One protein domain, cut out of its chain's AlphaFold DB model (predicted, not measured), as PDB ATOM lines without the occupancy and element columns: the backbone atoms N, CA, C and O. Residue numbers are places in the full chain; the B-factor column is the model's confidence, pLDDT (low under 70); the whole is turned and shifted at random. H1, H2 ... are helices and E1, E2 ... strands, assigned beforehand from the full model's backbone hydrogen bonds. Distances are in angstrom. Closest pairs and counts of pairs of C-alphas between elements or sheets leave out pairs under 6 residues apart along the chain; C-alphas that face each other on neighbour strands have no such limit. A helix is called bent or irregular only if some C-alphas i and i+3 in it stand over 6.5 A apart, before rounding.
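AT A GLANCE: This is residues 87 to 178 of the 279 residues of the protein "HTH cro/C1-type domain-containing protein" of Acidimicrobiaceae bacterium (UniProt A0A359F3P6). What shape appears first? A small wall of three strands covers one side of helix H1, which lies in the middle, while H3 crosses H1 on another side, clear of the sheet. H2 packs on edge strand E1 and meets residues 152 to 156 of H3; H4 follows H3 and packs across H1. What is it made of? The printed part has 92 residues, with three named strands followed by four named helices; it is mostly helix, and the antiparallel sheet has the order E1, E2, E3. It is compact and rounded, with a radius of gyration of the C-alphas of 12.3 A and spans of 31 by 28 by 23 A.

HOW THE PARTS SIT: How is the sheet built? E1, residues 87 to 89, E2, residues 94 to 97, and E3, residues 100 to 103, form a meander, each strand the antiparallel neighbour of the one before. N 87 and O 96 are within hydrogen-bond range at 2.9 A in the hairpin of E1 and E2, as are N 102 and O 95 at 2.8 A in the hairpin of E2 and E3. Which helices are on it? H1, residues 111 to 126, has a height over the sheet of 9.4 A, over E2 and E3, and runs along the strands at 26 degrees to E2 on the local plane. H2, residues 138 to 148, is also on the sheet, its closest C-alphas to E1 being those of Ala 147 and Val 88, 6.5 A apart; the sheet and these helices make two layers, helices on one face of a sheet. What do the other helices touch? The hub is H3, residues 152 to 164: it touches H1 at a steep tilt of 66 degrees, closest at the C-alphas of Leu 159 and Leu 115, 6.7 A, and H2 about perpendicular at 81 degrees, closest at those of Ser 152 and Gly 145, 5.8 A. H4, residues 166 to 178, touches H1 with residues 168 to 170 alone, about perpendicular at 81 degrees, the closest C-alphas being those of Val 169 and Ser 116, 4.6 A. H3 and H4 only just touch, only at the corner, with 3 pairs of C-alphas within 8 A, the closest those of Leu 162 and Asp 168, 6.5 A. Are the helix backbones even? Every O i to N i+4 pair is within hydrogen-bond range in H1, H2 and H3, and 6 of 9 are in H4, which is irregular: C-alphas 169 and 172 are 7.2 A apart.

IN THESE COORDINATES: Where do the strands lie? E1 begins at C-alpha 87, (90.688, 128.599, 73.113), and is 6.7 A long; E2 and E3 are 10.3 A each. How long are the helices? H1 begins at C-alpha 111, (79.473, 133.148, 82.048), and is 22.6 A long, H2 15.1 A, H3 18.4 A and H4 17.6 A, ending at C-alpha 178, (62.176, 131.701, 68.215).

THE WHOLE: How large is it, and is it cut? The two C-alphas farthest apart, those of Val 138 and Arg 178, are 35.2 A apart, and the printed part has no cut. Which link is long? That from H1 to H2, with 11 residues. Where is confidence low? In this predicted model pLDDT is under 70 at residues 91 to 92, 99 to 100, 105 to 109 and 170 to 178.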
ATOM      1  N   VAL A  87      90.312 127.184  73.197       78.81
ATOM      2  CA  VAL A  87      90.688 128.599  73.113       78.81
ATOM      3  C   VAL A  87      89.439 129.436  73.374       78.81
ATOM      4  O   VAL A  87      88.394 129.203  72.763       78.81
ATOM      5  N   VAL A  88      89.559 130.400  74.286       76.62
ATOM      6  CA  VAL A  88      88.503 131.348  74.657       76.62
ATOM      7  C   VAL A  88      89.067 132.753  74.489       76.62
ATOM      8  O   VAL A  88      90.037 133.105  75.158       76.62
ATOM      9  N   ASP A  89      88.451 133.549  73.626       76.19
ATOM     10  CA  ASP A  89      88.701 134.980  73.494       76.19
ATOM     11  C   ASP A  89      87.359 135.700  73.662       76.19
ATOM     12  O   ASP A  89      86.459 135.579  72.831       76.19
ATOM     13  N   LEU A  90      87.182 136.394  74.786       74.31
ATOM     14  CA  LEU A  90      85.928 137.090  75.093       74.31
ATOM     15  C   LEU A  90      85.869 138.495  74.480       74.31
ATOM     16  O   LEU A  90      84.771 139.032  74.343       74.31
ATOM     17  N   GLU A  91      87.012 139.061  74.079       60.00
ATOM     18  CA  GLU A  91      87.074 140.358  73.403       60.00
ATOM     19  C   GLU A  91      86.573 140.204  71.969       60.00
ATOM     20  O   GLU A  91      85.628 140.883  71.575       60.00
ATOM     21  N   GLU A  92      87.100 139.236  71.217       61.72
ATOM     22  CA  GLU A  92      86.603 138.914  69.871       61.72
ATOM     23  C   GLU A  92      85.367 138.003  69.868       61.72
ATOM     24  O   GLU A  92      84.742 137.783  68.827       61.72
ATOM     25  N   GLY A  93      84.950 137.519  71.042       70.38
ATOM     26  CA  GLY A  93      83.777 136.663  71.195       70.38
ATOM     27  C   GLY A  93      83.956 135.310  70.504       70.38
ATOM     28  O   GLY A  93      83.020 134.792  69.900       70.38
ATOM     29  N   LEU A  94      85.159 134.744  70.548       76.31
ATOM     30  CA  LEU A  94      85.547 133.515  69.873       76.31
ATOM     31  C   LEU A  94      85.723 132.369  70.880       76.31
ATOM     32  O   LEU A  94      86.530 132.442  71.804       76.31
ATOM     33  N   LEU A  95      85.003 131.269  70.658       81.00
ATOM     34  CA  LEU A  95      85.178 130.010  71.379       81.00
ATOM     35  C   LEU A  95      85.575 128.917  70.382       81.00
ATOM     36  O   LEU A  95      84.835 128.676  69.428       81.00
ATOM     37  N   ARG A  96      86.725 128.261  70.573       82.44
ATOM     38  CA  ARG A  96      87.233 127.237  69.641       82.44
ATOM     39  C   ARG A  96      87.698 125.978  70.366       82.44
ATOM     40  O   ARG A  96      88.482 126.065  71.306       82.44
ATOM     41  N   VAL A  97      87.256 124.810  69.896       82.38
ATOM     42  CA  VAL A  97      87.701 123.484  70.367       82.38
ATOM     43  C   VAL A  97      87.724 122.530  69.174       82.38
ATOM     44  O   VAL A  97      86.748 122.477  68.439       82.38
ATOM     45  N   GLU A  98      88.820 121.794  68.964       72.25
ATOM     46  CA  GLU A  98      88.927 120.743  67.923       72.25
ATOM     47  C   GLU A  98      88.414 121.177  66.532       72.25
ATOM     48  O   GLU A  98      87.546 120.543  65.938       72.25
ATOM     49  N   GLY A  99      88.873 122.336  66.047       65.50
ATOM     50  CA  GLY A  99      88.451 122.902  64.756       65.50
ATOM     51  C   GLY A  99      87.013 123.439  64.702       65.50
ATOM     52  O   GLY A  99      86.668 124.150  63.763       65.50
ATOM     53  N   ASN A 100      86.181 123.183  65.714       68.94
ATOM     54  CA  ASN A 100      84.853 123.774  65.829       68.94
ATOM     55  C   ASN A 100      84.979 125.200  66.375       68.94
ATOM     56  O   ASN A 100      85.586 125.417  67.425       68.94
ATOM     57  N   GLU A 101      84.376 126.165  65.680       79.62
ATOM     58  CA  GLU A 101      84.280 127.568  66.089       79.62
ATOM     59  C   GLU A 101      82.859 127.904  66.559       79.62
ATOM     60  O   GLU A 101      81.859 127.446  66.003       79.62
ATOM     61  N   SER A 102      82.759 128.756  67.574       78.31
ATOM     62  CA  SER A 102      81.496 129.273  68.077       78.31
ATOM     63  C   SER A 102      81.625 130.740  68.465       78.31
ATOM     64  O   SER A 102      82.142 131.077  69.526       78.31
ATOM     65  N   ARG A 103      81.086 131.633  67.627       79.31
ATOM     66  CA  ARG A 103      81.055 133.073  67.924       79.31
ATOM     67  C   ARG A 103      79.985 133.412  68.953       79.31
ATOM     68  O   ARG A 103      78.838 132.993  68.797       79.31
ATOM     69  N   ILE A 104      80.355 134.168  69.974       74.44
ATOM     70  CA  ILE A 104      79.510 134.712  71.032       74.44
ATOM     71  C   ILE A 104      79.402 136.218  70.772       74.44
ATOM     72  O   ILE A 104      80.423 136.904  70.766       74.44
ATOM     73  N   PRO A 105      78.203 136.779  70.535       69.56
ATOM     74  CA  PRO A 105      78.052 138.227  70.427       69.56
ATOM     75  C   PRO A 105      78.568 138.902  71.706       69.56
ATOM     76  O   PRO A 105      78.189 138.474  72.789       69.56
ATOM     77  N   ARG A 106      79.373 139.973  71.611       64.19
ATOM     78  CA  ARG A 106      80.004 140.620  72.789       64.19
ATOM     79  C   ARG A 106      79.001 140.994  73.905       64.19
ATOM     80  O   ARG A 106      79.311 140.898  75.083       64.19
ATOM     81  N   HIS A 107      77.757 141.332  73.545       61.84
ATOM     82  CA  HIS A 107      76.657 141.637  74.481       61.84
ATOM     83  C   HIS A 107      75.968 140.401  75.113       61.84
ATOM     84  O   HIS A 107      75.059 140.553  75.923       61.84
ATOM     85  N   GLN A 108      76.374 139.191  74.724       60.50
ATOM     86  CA  GLN A 108      75.938 137.879  75.230       60.50
ATOM     87  C   GLN A 108      77.135 137.073  75.775       60.50
ATOM     88  O   GLN A 108      77.031 135.870  75.973       60.50
ATOM     89  N   ALA A 109      78.284 137.709  76.028       66.38
ATOM     90  CA  ALA A 109      79.466 137.069  76.612       66.38
ATOM     91  C   ALA A 109      79.347 136.887  78.142       66.38
ATOM     92  O   ALA A 109      80.272 137.174  78.898       66.38
ATOM     93  N   ASN A 110      78.186 136.430  78.619       80.25
ATOM     94  CA  ASN A 110      77.982 136.090  80.024       80.25
ATOM     95  C   ASN A 110      78.538 134.683  80.313       80.25
ATOM     96  O   ASN A 110      78.550 133.810  79.446       80.25
ATOM     97  N   ARG A 111      78.934 134.432  81.565       84.56
ATOM     98  CA  ARG A 111      79.473 133.148  82.048       84.56
ATOM     99  C   ARG A 111      78.630 131.947  81.605       84.56
ATOM    100  O   ARG A 111      79.173 130.976  81.092       84.56
ATOM    101  N   GLN A 112      77.309 132.022  81.766       84.75
ATOM    102  CA  GLN A 112      76.391 130.936  81.396       84.75
ATOM    103  C   GLN A 112      76.330 130.690  79.878       84.75
ATOM    104  O   GLN A 112      76.276 129.540  79.444       84.75
ATOM    105  N   ASP A 113      76.417 131.739  79.059       82.38
ATOM    106  CA  ASP A 113      76.425 131.626  77.596       82.38
ATOM    107  C   ASP A 113      77.745 131.017  77.081       82.38
ATOM    108  O   ASP A 113      77.740 130.197  76.164       82.38
ATOM    109  N   VAL A 114      78.882 131.336  77.715       86.38
ATOM    110  CA  VAL A 114      80.185 130.713  77.410       86.38
ATOM    111  C   VAL A 114      80.183 129.221  77.775       86.38
ATOM    112  O   VAL A 114      80.574 128.387  76.956       86.38
ATOM    113  N   LEU A 115      79.713 128.867  78.977       89.88
ATOM    114  CA  LEU A 115      79.718 127.481  79.469       89.88
ATOM    115  C   LEU A 115      78.727 126.578  78.719       89.88
ATOM    116  O   LEU A 115      79.083 125.462  78.341       89.88
ATOM    117  N   SER A 116      77.512 127.061  78.443       88.12
ATOM    118  CA  SER A 116      76.526 126.329  77.631       88.12
ATOM    119  C   SER A 116      77.028 126.086  76.204       88.12
ATOM    120  O   SER A 116      76.855 124.990  75.668       88.12
ATOM    121  N   ARG A 117      77.721 127.061  75.601       85.12
ATOM    122  CA  ARG A 117      78.300 126.934  74.256       85.12
ATOM    123  C   ARG A 117      79.496 125.985  74.218       85.12
ATOM    124  O   ARG A 117      79.565 125.172  73.300       85.12
ATOM    125  N   TYR A 118      80.364 126.008  75.234       88.75
ATOM    126  CA  TYR A 118      81.417 125.001  75.418       88.75
ATOM    127  C   TYR A 118      80.818 123.589  75.516       88.75
ATOM    128  O   TYR A 118      81.195 122.714  74.737       88.75
ATOM    129  N   LEU A 119      79.822 123.373  76.388       89.00
ATOM    130  CA  LEU A 119      79.147 122.075  76.509       89.00
ATOM    131  C   LEU A 119      78.511 121.630  75.188       89.00
ATOM    132  O   LEU A 119      78.701 120.487  74.782       89.00
ATOM    133  N   ALA A 120      77.803 122.523  74.490       85.81
ATOM    134  CA  ALA A 120      77.190 122.212  73.202       85.81
ATOM    135  C   ALA A 120      78.228 121.752  72.161       85.81
ATOM    136  O   ALA A 120      77.978 120.778  71.453       85.81
ATOM    137  N   MET A 121      79.404 122.390  72.106       84.38
ATOM    138  CA  MET A 121      80.511 121.939  71.255       84.38
ATOM    139  C   MET A 121      81.015 120.555  71.682       84.38
ATOM    140  O   MET A 121      81.152 119.674  70.836       84.38
ATOM    141  N   VAL A 122      81.255 120.328  72.979       86.19
ATOM    142  CA  VAL A 122      81.775 119.042  73.477       86.19
ATOM    143  C   VAL A 122      80.795 117.890  73.234       86.19
ATOM    144  O   VAL A 122      81.228 116.816  72.819       86.19
ATOM    145  N   TYR A 123      79.487 118.108  73.397       85.50
ATOM    146  CA  TYR A 123      78.460 117.132  73.019       85.50
ATOM    147  C   TYR A 123      78.475 116.825  71.516       85.50
ATOM    148  O   TYR A 123      78.468 115.652  71.136       85.50
ATOM    149  N   THR A 124      78.563 117.852  70.657       82.06
ATOM    150  CA  THR A 124      78.650 117.671  69.198       82.06
ATOM    151  C   THR A 124      79.884 116.864  68.793       82.06
ATOM    152  O   THR A 124      79.740 115.904  68.042       82.06
ATOM    153  N   MET A 125      81.068 117.201  69.314       80.38
ATOM    154  CA  MET A 125      82.331 116.523  68.980       80.38
ATOM    155  C   MET A 125      82.387 115.078  69.493       80.38
ATOM    156  O   MET A 125      82.964 114.217  68.842       80.38
ATOM    157  N   ARG A 126      81.782 114.791  70.655       82.00
ATOM    158  CA  ARG A 126      81.722 113.426  71.209       82.00
ATOM    159  C   ARG A 126      80.572 112.585  70.637       82.00
ATOM    160  O   ARG A 126      80.476 111.414  70.987       82.00
ATOM    161  N   HIS A 127      79.696 113.167  69.812       77.00
ATOM    162  CA  HIS A 127      78.436 112.558  69.358       77.00
ATOM    163  C   HIS A 127      77.562 112.028  70.514       77.00
ATOM    164  O   HIS A 127      76.944 110.970  70.417       77.00
ATOM    165  N   VAL A 128      77.513 112.776  71.623       82.00
ATOM    166  CA  VAL A 128      76.739 112.434  72.827       82.00
ATOM    167  C   VAL A 128      75.539 113.370  72.957       82.00
ATOM    168  O   VAL A 128      75.648 114.569  72.706       82.00
ATOM    169  N   GLU A 129      74.393 112.834  73.375       75.69
ATOM    170  CA  GLU A 129      73.184 113.621  73.628       75.69
ATOM    171  C   GLU A 129      73.373 114.622  74.780       75.69
ATOM    172  O   GLU A 129      73.944 114.302  75.829       75.69
ATOM    173  N   ALA A 130      72.857 115.839  74.589       81.69
ATOM    174  CA  ALA A 130      72.893 116.880  75.608       81.69
ATOM    175  C   ALA A 130      72.143 116.425  76.868       81.69
ATOM    176  O   ALA A 130      71.010 115.956  76.792       81.69
ATOM    177  N   GLY A 131      72.772 116.599  78.030       78.25
ATOM    178  CA  GLY A 131      72.227 116.180  79.322       78.25
ATOM    179  C   GLY A 131      72.854 114.907  79.888       78.25
ATOM    180  O   GLY A 131      72.685 114.603  81.067       78.25
ATOM    181  N   ARG A 132      73.623 114.164  79.082       80.19
ATOM    182  CA  ARG A 132      74.439 113.060  79.594       80.19
ATOM    183  C   ARG A 132      75.676 113.609  80.302       80.19
ATOM    184  O   ARG A 132      76.330 114.511  79.784       80.19
ATOM    185  N   GLU A 133      76.017 113.055  81.458       82.88
ATOM    186  CA  GLU A 133      77.237 113.424  82.176       82.88
ATOM    187  C   GLU A 133      78.482 113.080  81.339       82.88
ATOM    188  O   GLU A 133      78.587 111.988  80.771       82.88
ATOM    189  N   ILE A 134      79.408 114.034  81.226       83.44
ATOM    190  CA  ILE A 134      80.643 113.900  80.450       83.44
ATOM    191  C   ILE A 134      81.854 114.245  81.313       83.44
ATOM    192  O   ILE A 134      81.846 115.206  82.076       83.44
ATOM    193  N   THR A 135      82.940 113.492  81.145       83.62
ATOM    194  CA  THR A 135      84.216 113.799  81.794       83.62
ATOM    195  C   THR A 135      84.814 115.085  81.221       83.62
ATOM    196  O   THR A 135      85.083 115.179  80.017       83.62
ATOM    197  N   LEU A 136      85.008 116.081  82.083       81.56
ATOM    198  CA  LEU A 136      85.638 117.360  81.758       81.56
ATOM    199  C   LEU A 136      87.168 117.224  81.813       81.56
ATOM    200  O   LEU A 136      87.702 116.426  82.583       81.56
ATOM    201  N   ARG A 137      87.886 117.977  80.971       82.44
ATOM    202  CA  ARG A 137      89.357 118.032  81.005       82.44
ATOM    203  C   ARG A 137      89.793 119.113  81.994       82.44
ATOM    204  O   ARG A 137      89.242 120.210  81.966       82.44
ATOM    205  N   VAL A 138      90.803 118.825  82.816       75.50
ATOM    206  CA  VAL A 138      91.377 119.801  83.763       75.50
ATOM    207  C   VAL A 138      91.901 121.030  83.010       75.50
ATOM    208  O   VAL A 138      91.538 122.149  83.353       75.50
ATOM    209  N   ASP A 139      92.629 120.822  81.911       78.38
ATOM    210  CA  ASP A 139      93.139 121.875  81.026       78.38
ATOM    211  C   ASP A 139      92.027 122.812  80.504       78.38
ATOM    212  O   ASP A 139      92.200 124.030  80.467       78.38
ATOM    213  N   ASP A 140      90.863 122.264  80.126       84.06
ATOM    214  CA  ASP A 140      89.727 123.066  79.650       84.06
ATOM    215  C   ASP A 140      89.134 123.905  80.797       84.06
ATOM    216  O   ASP A 140      88.782 125.069  80.595       84.06
ATOM    217  N   LEU A 141      89.057 123.343  82.011       83.44
ATOM    218  CA  LEU A 141      88.602 124.053  83.213       83.44
ATOM    219  C   LEU A 141      89.562 125.182  83.613       83.44
ATOM    220  O   LEU A 141      89.098 126.241  84.034       83.44
ATOM    221  N   GLU A 142      90.875 125.001  83.453       80.25
ATOM    222  CA  GLU A 142      91.867 126.060  83.680       80.25
ATOM    223  C   GLU A 142      91.738 127.198  82.657       80.25
ATOM    224  O   GLU A 142      91.760 128.373  83.033       80.25
ATOM    225  N   VAL A 143      91.547 126.876  81.371       81.69
ATOM    226  CA  VAL A 143      91.345 127.884  80.315       81.69
ATOM    227  C   VAL A 143      90.039 128.657  80.529       81.69
ATOM    228  O   VAL A 143      90.051 129.889  80.482       81.69
ATOM    229  N   LEU A 144      88.927 127.968  80.825       85.56
ATOM    230  CA  LEU A 144      87.658 128.613  81.187       85.56
ATOM    231  C   LEU A 144      87.804 129.461  82.456       85.56
ATOM    232  O   LEU A 144      87.291 130.577  82.500       85.56
ATOM    233  N   GLY A 145      88.520 128.963  83.468       79.94
ATOM    234  CA  GLY A 145      88.752 129.656  84.739       79.94
ATOM    235  C   GLY A 145      89.527 130.952  84.569       79.94
ATOM    236  O   GLY A 145      89.126 131.989  85.098       79.94
ATOM    237  N   SER A 146      90.582 130.916  83.756       78.62
ATOM    238  CA  SER A 146      91.367 132.093  83.386       78.62
ATOM    239  C   SER A 146      90.522 133.121  82.623       78.62
ATOM    240  O   SER A 146      90.440 134.279  83.037       78.62
ATOM    241  N   ALA A 147      89.817 132.694  81.567       79.69
ATOM    242  CA  ALA A 147      89.022 133.585  80.720       79.69
ATOM    243  C   ALA A 147      87.826 134.215  81.456       79.69
ATOM    244  O   ALA A 147      87.558 135.405  81.309       79.69
ATOM    245  N   LEU A 148      87.118 133.434  82.277       84.00
ATOM    246  CA  LEU A 148      85.948 133.888  83.038       84.00
ATOM    247  C   LEU A 148      86.317 134.524  84.388       84.00
ATOM    248  O   LEU A 148      85.452 135.112  85.037       84.00
ATOM    249  N   ARG A 149      87.586 134.421  84.811       83.56
ATOM    250  CA  ARG A 149      88.111 134.851  86.120       83.56
ATOM    251  C   ARG A 149      87.412 134.162  87.305       83.56
ATOM    252  O   ARG A 149      87.119 134.794  88.319       83.56
ATOM    253  N   VAL A 150      87.155 132.858  87.172       85.69
ATOM    254  CA  VAL A 150      86.453 132.007  88.154       85.69
ATOM    255  C   VAL A 150      87.324 130.798  88.528       85.69
ATOM    256  O   VAL A 150      88.049 130.268  87.692       85.69
ATOM    257  N   GLY A 151      87.256 130.348  89.785       76.69
ATOM    258  CA  GLY A 151      87.959 129.141  90.244       76.69
ATOM    259  C   GLY A 151      87.399 127.846  89.638       76.69
ATOM    260  O   GLY A 151      86.200 127.739  89.375       76.69
ATOM    261  N   SER A 152      88.263 126.845  89.455       77.06
ATOM    262  CA  SER A 152      87.929 125.589  88.769       77.06
ATOM    263  C   SER A 152      86.797 124.805  89.439       77.06
ATOM    264  O   SER A 152      85.905 124.354  88.727       77.06
ATOM    265  N   GLN A 153      86.750 124.716  90.777       77.50
ATOM    266  CA  GLN A 153      85.657 124.011  91.473       77.50
ATOM    267  C   GLN A 153      84.283 124.655  91.216       77.50
ATOM    268  O   GLN A 153      83.280 123.958  91.065       77.50
ATOM    269  N   THR A 154      84.222 125.989  91.140       84.25
ATOM    270  CA  THR A 154      82.973 126.708  90.844       84.25
ATOM    271  C   THR A 154      82.528 126.453  89.407       84.25
ATOM    272  O   THR A 154      81.346 126.214  89.174       84.25
ATOM    273  N   LEU A 155      83.464 126.448  88.449       88.19
ATOM    274  CA  LEU A 155      83.157 126.138  87.050       88.19
ATOM    275  C   LEU A 155      82.723 124.688  86.842       88.19
ATOM    276  O   LEU A 155      81.790 124.443  86.085       88.19
ATOM    277  N   GLU A 156      83.363 123.736  87.518       87.06
ATOM    278  CA  GLU A 156      82.955 122.333  87.501       87.06
ATOM    279  C   GLU A 156      81.519 122.181  88.027       87.06
ATOM    280  O   GLU A 156      80.681 121.571  87.364       87.06
ATOM    281  N   SER A 157      81.189 122.834  89.147       88.25
ATOM    282  CA  SER A 157      79.823 122.857  89.686       88.25
ATOM    283  C   SER A 157      78.812 123.516  88.736       88.25
ATOM    284  O   SER A 157      77.702 123.001  88.583       88.25
ATOM    285  N   ASP A 158      79.162 124.636  88.092       89.12
ATOM    286  CA  ASP A 158      78.302 125.303  87.102       89.12
ATOM    287  C   ASP A 158      78.057 124.397  85.877       89.12
ATOM    288  O   ASP A 158      76.924 124.276  85.407       89.12
ATOM    289  N   LEU A 159      79.101 123.721  85.380       90.25
ATOM    290  CA  LEU A 159      79.024 122.807  84.238       90.25
ATOM    291  C   LEU A 159      78.209 121.550  84.564       90.25
ATOM    292  O   LEU A 159      77.354 121.170  83.769       90.25
ATOM    293  N   VAL A 160      78.396 120.940  85.738       89.44
ATOM    294  CA  VAL A 160      77.573 119.806  86.202       89.44
ATOM    295  C   VAL A 160      76.106 120.224  86.371       89.44
ATOM    296  O   VAL A 160      75.203 119.460  86.025       89.44
ATOM    297  N   SER A 161      75.839 121.447  86.840       89.44
ATOM    298  CA  SER A 161      74.478 121.995  86.924       89.44
ATOM    299  C   SER A 161      73.828 122.168  85.543       89.44
ATOM    300  O   SER A 161      72.664 121.803  85.359       89.44
ATOM    301  N   LEU A 162      74.590 122.639  84.546       88.69
ATOM    302  CA  LEU A 162      74.151 122.723  83.147       88.69
ATOM    303  C   LEU A 162      73.923 121.343  82.513       88.69
ATOM    304  O   LEU A 162      72.935 121.157  81.808       88.69
ATOM    305  N   MET A 163      74.776 120.348  82.790       88.12
ATOM    306  CA  MET A 163      74.554 118.968  82.327       88.12
ATOM    307  C   MET A 163      73.247 118.385  82.881       88.12
ATOM    308  O   MET A 163      72.556 117.659  82.178       88.12
ATOM    309  N   ARG A 164      72.851 118.732  84.111       86.94
ATOM    310  CA  ARG A 164      71.561 118.295  84.681       86.94
ATOM    311  C   ARG A 164      70.347 118.999  84.061       86.94
ATOM    312  O   ARG A 164      69.241 118.482  84.176       86.94
ATOM    313  N   ASN A 165      70.544 120.135  83.388       84.25
ATOM    314  CA  ASN A 165      69.493 120.944  82.766       84.25
ATOM    315  C   ASN A 165      69.762 121.135  81.254       84.25
ATOM    316  O   ASN A 165      70.076 122.239  80.805       84.25
ATOM    317  N   PRO A 166      69.614 120.084  80.419       71.88
ATOM    318  CA  PRO A 166      69.993 120.122  78.997       71.88
ATOM    319  C   PRO A 166      69.286 121.201  78.165       71.88
ATOM    320  O   PRO A 166      69.812 121.631  77.136       71.88
ATOM    321  N   ASN A 167      68.120 121.677  78.613       74.44
ATOM    322  CA  ASN A 167      67.408 122.790  77.987       74.44
ATOM    323  C   ASN A 167      68.233 124.088  77.966       74.44
ATOM    324  O   ASN A 167      68.107 124.853  77.013       74.44
ATOM    325  N   ASP A 168      69.111 124.308  78.947       72.75
ATOM    326  CA  ASP A 168      69.967 125.497  79.015       72.75
ATOM    327  C   ASP A 168      71.176 125.380  78.068       72.75
ATOM    328  O   ASP A 168      71.605 126.365  77.470       72.75
ATOM    329  N   VAL A 169      71.663 124.154  77.828       72.69
ATOM    330  CA  VAL A 169      72.731 123.857  76.853       72.69
ATOM    331  C   VAL A 169      72.232 124.005  75.406       72.69
ATOM    332  O   VAL A 169      72.912 124.569  74.547       72.69
ATOM    333  N   VAL A 170      71.020 123.518  75.114       65.25
ATOM    334  CA  VAL A 170      70.415 123.576  73.766       65.25
ATOM    335  C   VAL A 170      69.688 124.910  73.512       65.25
ATOM    336  O   VAL A 170      69.480 125.300  72.356       65.25
ATOM    337  N   GLY A 171      69.349 125.642  74.578       59.09
ATOM    338  CA  GLY A 171      68.479 126.819  74.578       59.09
ATOM    339  C   GLY A 171      68.882 127.935  73.616       59.09
ATOM    340  O   GLY A 171      68.015 128.628  73.087       59.09
ATOM    341  N   TRP A 172      70.170 128.090  73.298       55.94
ATOM    342  CA  TRP A 172      70.612 129.112  72.341       55.94
ATOM    343  C   TRP A 172      70.100 128.843  70.909       55.94
ATOM    344  O   TRP A 172      69.666 129.772  70.223       55.94
ATOM    345  N   ARG A 173      70.067 127.572  70.466       53.47
ATOM    346  CA  ARG A 173      69.591 127.190  69.119       53.47
ATOM    347  C   ARG A 173      68.087 127.426  68.997       53.47
ATOM    348  O   ARG A 173      67.627 127.995  68.008       53.47
ATOM    349  N   THR A 174      67.323 127.045  70.021       50.28
ATOM    350  CA  THR A 174      65.866 127.245  70.056       50.28
ATOM    351  C   THR A 174      65.492 128.717  70.243       50.28
ATOM    352  O   THR A 174      64.498 129.161  69.671       50.28
ATOM    353  N   ARG A 175      66.303 129.510  70.959       55.09
ATOM    354  CA  ARG A 175      66.100 130.959  71.121       55.09
ATOM    355  C   ARG A 175      66.306 131.730  69.820       55.09
ATOM    356  O   ARG A 175      65.477 132.583  69.524       55.09
ATOM    357  N   ILE A 176      67.333 131.409  69.027       52.91
ATOM    358  CA  ILE A 176      67.553 132.033  67.705       52.91
ATOM    359  C   ILE A 176      66.447 131.659  66.715       52.91
ATOM    360  O   ILE A 176      65.984 132.515  65.961       52.91
ATOM    361  N   LEU A 177      65.984 130.406  66.738       53.09
ATOM    362  CA  LEU A 177      64.822 130.005  65.946       53.09
ATOM    363  C   LEU A 177      63.578 130.795  66.386       53.09
ATOM    364  O   LEU A 177      62.920 131.393  65.543       53.09
ATOM    365  N   ARG A 178      63.310 130.916  67.694       51.50
ATOM    366  CA  ARG A 178      62.176 131.701  68.215       51.50
ATOM    367  C   ARG A 178      62.244 133.198  67.889       51.50
ATOM    368  O   ARG A 178      61.209 133.765  67.562       51.50
TER     369      ARG A 178